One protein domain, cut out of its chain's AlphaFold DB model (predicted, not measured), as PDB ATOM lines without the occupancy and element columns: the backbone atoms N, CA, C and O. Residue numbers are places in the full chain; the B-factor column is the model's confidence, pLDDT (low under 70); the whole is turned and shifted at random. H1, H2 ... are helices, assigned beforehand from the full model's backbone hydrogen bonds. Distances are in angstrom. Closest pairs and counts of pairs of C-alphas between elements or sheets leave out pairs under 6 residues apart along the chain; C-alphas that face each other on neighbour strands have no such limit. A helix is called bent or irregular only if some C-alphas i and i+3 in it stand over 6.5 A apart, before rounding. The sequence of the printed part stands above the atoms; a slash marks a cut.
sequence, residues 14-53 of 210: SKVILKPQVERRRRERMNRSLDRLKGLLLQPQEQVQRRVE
ATOM      1  N   SER A  14     168.554 173.453 243.578       57.16
ATOM      2  CA  SER A  14     169.473 172.984 244.629       57.16
ATOM      3  C   SER A  14     168.831 173.020 246.021       57.16
ATOM      4  O   SER A  14     168.923 172.055 246.772       57.16
ATOM      5  N   LYS A  15     168.101 174.088 246.378       58.28
ATOM      6  CA  LYS A  15     167.384 174.165 247.669       58.28
ATOM      7  C   LYS A  15     166.228 173.162 247.755       58.28
ATOM      8  O   LYS A  15     165.958 172.647 248.840       58.28
ATOM      9  N   VAL A  16     165.561 172.890 246.634       59.53
ATOM     10  CA  VAL A  16     164.456 171.924 246.530       59.53
ATOM     11  C   VAL A  16     164.949 170.476 246.530       59.53
ATOM     12  O   VAL A  16     164.200 169.625 246.973       59.53
ATOM     13  N   ILE A  17     166.191 170.187 246.128       60.72
ATOM     14  CA  ILE A  17     166.786 168.834 246.116       60.72
ATOM     15  C   ILE A  17     167.539 168.533 247.424       60.72
ATOM     16  O   ILE A  17     167.464 167.422 247.955       60.72
ATOM     17  N   LEU A  18     168.205 169.533 248.010       62.50
ATOM     18  CA  LEU A  18     168.930 169.391 249.278       62.50
ATOM     19  C   LEU A  18     167.984 169.158 250.467       62.50
ATOM     20  O   LEU A  18     168.289 168.353 251.347       62.50
ATOM     21  N   LYS A  19     166.811 169.806 250.487       67.50
ATOM     22  CA  LYS A  19     165.784 169.597 251.525       67.50
ATOM     23  C   LYS A  19     165.302 168.130 251.599       67.50
ATOM     24  O   LYS A  19     165.353 167.559 252.690       67.50
ATOM     25  N   PRO A  20     164.913 167.478 250.484       82.31
ATOM     26  CA  PRO A  20     164.635 166.046 250.423       82.31
ATOM     27  C   PRO A  20     165.786 165.171 250.910       82.31
ATOM     28  O   PRO A  20     165.540 164.192 251.611       82.31
ATOM     29  N   GLN A  21     167.040 165.509 250.591       82.75
ATOM     30  CA  GLN A  21     168.185 164.713 251.044       82.75
ATOM     31  C   GLN A  21     168.407 164.801 252.559       82.75
ATOM     32  O   GLN A  21     168.639 163.778 253.206       82.75
ATOM     33  N   VAL A  22     168.306 165.995 253.144       86.88
ATOM     34  CA  VAL A  22     168.422 166.182 254.601       86.88
ATOM     35  C   VAL A  22     167.293 165.454 255.329       86.88
ATOM     36  O   VAL A  22     167.543 164.734 256.299       86.88
ATOM     37  N   GLU A  23     166.060 165.568 254.836       90.31
ATOM     38  CA  GLU A  23     164.914 164.873 255.424       90.31
ATOM     39  C   GLU A  23     165.030 163.350 255.278       90.31
ATOM     40  O   GLU A  23     164.730 162.614 256.221       90.31
ATOM     41  N   ARG A  24     165.548 162.853 254.147       89.62
ATOM     42  CA  ARG A  24     165.862 161.430 253.964       89.62
ATOM     43  C   ARG A  24     166.866 160.945 255.009       89.62
ATOM     44  O   ARG A  24     166.588 159.965 255.695       89.62
ATOM     45  N   ARG A  25     167.978 161.665 255.214       91.62
ATOM     46  CA  ARG A  25     168.968 161.331 256.257       91.62
ATOM     47  C   ARG A  25     168.353 161.352 257.656       91.62
ATOM     48  O   ARG A  25     168.635 160.467 258.462       91.62
ATOM     49  N   ARG A  26     167.480 162.319 257.961       94.88
ATOM     50  CA  ARG A  26     166.753 162.365 259.241       94.88
ATOM     51  C   ARG A  26     165.892 161.114 259.433       94.88
ATOM     52  O   ARG A  26     165.956 160.492 260.494       94.88
ATOM     53  N   ARG A  27     165.126 160.725 258.407       95.88
ATOM     54  CA  ARG A  27     164.278 159.521 258.425       95.88
ATOM     55  C   ARG A  27     165.095 158.245 258.570       95.88
ATOM     56  O   ARG A  27     164.709 157.376 259.344       95.88
ATOM     57  N   GLU A  28     166.235 158.150 257.895       95.62
ATOM     58  CA  GLU A  28     167.161 157.023 258.035       95.62
ATOM     59  C   GLU A  28     167.690 156.908 259.467       95.62
ATOM     60  O   GLU A  28     167.650 155.822 260.041       95.62
ATOM     61  N   ARG A  29     168.116 158.017 260.089       96.56
ATOM     62  CA  ARG A  29     168.543 158.015 261.499       96.56
ATOM     63  C   ARG A  29     167.428 157.546 262.435       96.56
ATOM     64  O   ARG A  29     167.675 156.693 263.280       96.56
ATOM     65  N   MET A  30     166.212 158.056 262.245       95.31
ATOM     66  CA  MET A  30     165.043 157.669 263.040       95.31
ATOM     67  C   MET A  30     164.699 156.180 262.881       95.31
ATOM     68  O   MET A  30     164.413 155.499 263.863       95.31
ATOM     69  N   ASN A  31     164.761 155.645 261.661       95.81
ATOM     70  CA  ASN A  31     164.527 154.221 261.428       95.81
ATOM     71  C   ASN A  31     165.618 153.361 262.086       95.81
ATOM     72  O   ASN A  31     165.282 152.408 262.777       95.81
ATOM     73  N   ARG A  32     166.900 153.756 261.999       96.00
ATOM     74  CA  ARG A  32     167.994 153.053 262.695       96.00
ATOM     75  C   ARG A  32     167.780 153.000 264.208       96.00
ATOM     76  O   ARG A  32     168.042 151.968 264.816       96.00
ATOM     77  N   SER A  33     167.315 154.087 264.831       95.50
ATOM     78  CA  SER A  33     166.989 154.064 266.264       95.50
ATOM     79  C   SER A  33     165.803 153.153 266.582       95.50
ATOM     80  O   SER A  33     165.852 152.450 267.585       95.50
ATOM     81  N   LEU A  34     164.775 153.106 265.727       95.12
ATOM     82  CA  LEU A  34     163.641 152.194 265.908       95.12
ATOM     83  C   LEU A  34     164.060 150.725 265.779       95.12
ATOM     84  O   LEU A  34     163.591 149.894 266.547       95.12
ATOM     85  N   ASP A  35     164.969 150.399 264.860       92.88
ATOM     86  CA  ASP A  35     165.470 149.029 264.713       92.88
ATOM     87  C   ASP A  35     166.366 148.613 265.890       92.88
ATOM     88  O   ASP A  35     166.278 147.481 266.359       92.88
ATOM     89  N   ARG A  36     167.152 149.543 266.454       94.12
ATOM     90  CA  ARG A  36     167.860 149.300 267.724       94.12
ATOM     91  C   ARG A  36     166.889 149.041 268.876       94.12
ATOM     92  O   ARG A  36     167.116 148.115 269.644       94.12
ATOM     93  N   LEU A  37     165.810 149.824 268.981       94.44
ATOM     94  CA  LEU A  37     164.779 149.620 270.005       94.44
ATOM     95  C   LEU A  37     164.115 148.245 269.873       94.44
ATOM     96  O   LEU A  37     163.980 147.552 270.876       94.44
ATOM     97  N   LYS A  38     163.783 147.802 268.652       92.44
ATOM     98  CA  LYS A  38     163.297 146.429 268.420       92.44
ATOM     99  C   LYS A  38     164.270 145.384 268.960       92.44
ATOM    100  O   LYS A  38     163.843 144.471 269.652       92.44
ATOM    101  N   GLY A  39     165.563 145.551 268.666       90.44
ATOM    102  CA  GLY A  39     166.643 144.683 269.142       90.44
ATOM    103  C   GLY A  39     166.698 144.527 270.660       90.44
ATOM    104  O   GLY A  39     166.986 143.442 271.147       90.44
ATOM    105  N   LEU A  40     166.415 145.602 271.398       91.56
ATOM    106  CA  LEU A  40     166.448 145.609 272.862       91.56
ATOM    107  C   LEU A  40     165.164 145.059 273.497       91.56
ATOM    108  O   LEU A  40     165.219 144.509 274.591       91.56
ATOM    109  N   LEU A  41     164.017 145.246 272.841       88.81
ATOM    110  CA  LEU A  41     162.699 144.968 273.422       88.81
ATOM    111  C   LEU A  41     162.117 143.612 273.020       88.81
ATOM    112  O   LEU A  41     161.254 143.097 273.725       88.81
ATOM    113  N   LEU A  42     162.520 143.067 271.871       85.06
ATOM    114  CA  LEU A  42     161.971 141.822 271.342       85.06
ATOM    115  C   LEU A  42     162.994 140.703 271.395       85.06
ATOM    116  O   LEU A  42     164.158 140.891 271.041       85.06
ATOM    117  N   GLN A  43     162.515 139.506 271.730       79.38
ATOM    118  CA  GLN A  43     163.322 138.305 271.576       79.38
ATOM    119  C   GLN A  43     163.606 138.042 270.086       79.38
ATOM    120  O   GLN A  43     162.744 138.318 269.242       79.38
ATOM    121  N   PRO A  44     164.774 137.470 269.733       71.62
ATOM    122  CA  PRO A  44     165.140 137.200 268.340       71.62
ATOM    123  C   PRO A  44     164.075 136.411 267.564       71.62
ATOM    124  O   PRO A  44     163.860 136.653 266.379       71.62
ATOM    125  N   GLN A  45     163.359 135.514 268.244       64.19
ATOM    126  CA  GLN A  45     162.288 134.709 267.660       64.19
ATOM    127  C   GLN A  45     161.068 135.547 267.242       64.19
ATOM    128  O   GLN A  45     160.528 135.337 266.157       64.19
ATOM    129  N   GLU A  46     160.662 136.540 268.039       71.06
ATOM    130  CA  GLU A  46     159.517 137.404 267.716       71.06
ATOM    131  C   GLU A  46     159.796 138.304 266.505       71.06
ATOM    132  O   GLU A  46     158.894 138.580 265.715       71.06
ATOM    133  N   GLN A  47     161.051 138.733 266.335       69.62
ATOM    134  CA  GLN A  47     161.461 139.556 265.192       69.62
ATOM    135  C   GLN A  47     161.415 138.792 263.866       69.62
ATOM    136  O   GLN A  47     161.143 139.391 262.827       69.62
ATOM    137  N   VAL A  48     161.690 137.486 263.897       71.25
ATOM    138  CA  VAL A  48     161.659 136.620 262.708       71.25
ATOM    139  C   VAL A  48     160.229 136.191 262.380       71.25
ATOM    140  O   VAL A  48     159.884 136.047 261.210       71.25
ATOM    141  N   GLN A  49     159.383 136.013 263.397       72.44
ATOM    142  CA  GLN A  49     158.028 135.495 263.220       72.44
ATOM    143  C   GLN A  49     157.045 136.506 262.624       72.44
ATOM    144  O   GLN A  49     156.155 136.099 261.878       72.44
ATOM    145  N   ARG A  50     157.167 137.808 262.925       82.94
ATOM    146  CA  ARG A  50     156.269 138.812 262.337       82.94
ATOM    147  C   ARG A  50     156.875 140.200 262.210       82.94
ATOM    148  O   ARG A  50     157.720 140.631 262.990       82.94
ATOM    149  N   ARG A  51     156.356 140.952 261.237       85.50
ATOM    150  CA  ARG A  51     156.672 142.369 261.061       85.50
ATOM    151  C   ARG A  51     156.089 143.171 262.226       85.50
ATOM    152  O   ARG A  51     154.876 143.249 262.376       85.50
ATOM    153  N   VAL A  52     156.962 143.790 263.013       86.00
ATOM    154  CA  VAL A  52     156.576 144.644 264.146       86.00
ATOM    155  C   VAL A  52     156.228 146.044 263.651       86.00
ATOM    156  O   VAL A  52     157.018 146.672 262.929       86.00
ATOM    157  N   GLU A  53     155.060 146.541 264.045       91.88
ATOM    158  CA  GLU A  53     154.606 147.886 263.699       91.88
ATOM    159  C   GLU A  53     155.363 148.968 264.473       91.88
ATOM    160  O   GLU A  53     155.889 148.742 265.559       91.88
TER     161      GLU A  53
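This is residues 14 to 53 of the 210 residues of the protein "transcription factor HES-2-like isoform X1" of Betta splendens (UniProt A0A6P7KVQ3). Picture one long helix, H1, with a hooked end: after it the chain makes a tight turn into the short helix H2, set steeply to it, and the last residues, 50 to 53, fold back. H1 makes the length of the rod, and its residues 14 to 34 stick out free of the hook. The printed part has 40 residues with two named helices, H1 then H2, and no named strand; the class is all helix. The whole is extended, with a radius of gyration of the C-alphas of 14.7 A and spans of 45 by 16 by 11 A.

Start with H1, residues 14 to 41, whose residues 14 to 34 stand free. Past its end, a tight link of two residues brings you to H2, residues 44 to 49. The two helices are close but not clearly touching; look at their closest C-alphas, those of Lys 38 and Gln 47, 7.8 A apart. They run opposite ways. Their lines stand at a steep tilt of 68 degrees, only just short of about perpendicular. In H2 every O i to N i+4 pair is within hydrogen-bond range, and in H1 23 of 24 are.

Find C-alpha 14 at (169.473, 172.984, 244.629); from there H1 runs 40.7 A to C-alpha 41 at (162.699, 144.968, 273.422). H2 goes from Pro 44 to Gln 49, 8.9 A, and ends with C-alpha 49 at (158.028, 135.495, 263.220). Neither helix is bent.

The two C-alphas farthest apart are those of Ser 14 and Gln 45, 45.2 A. The printed part has no cut and no long link. Its mean pLDDT is 83.1; look for values under 70 at residues 14 to 19, 45 and 47.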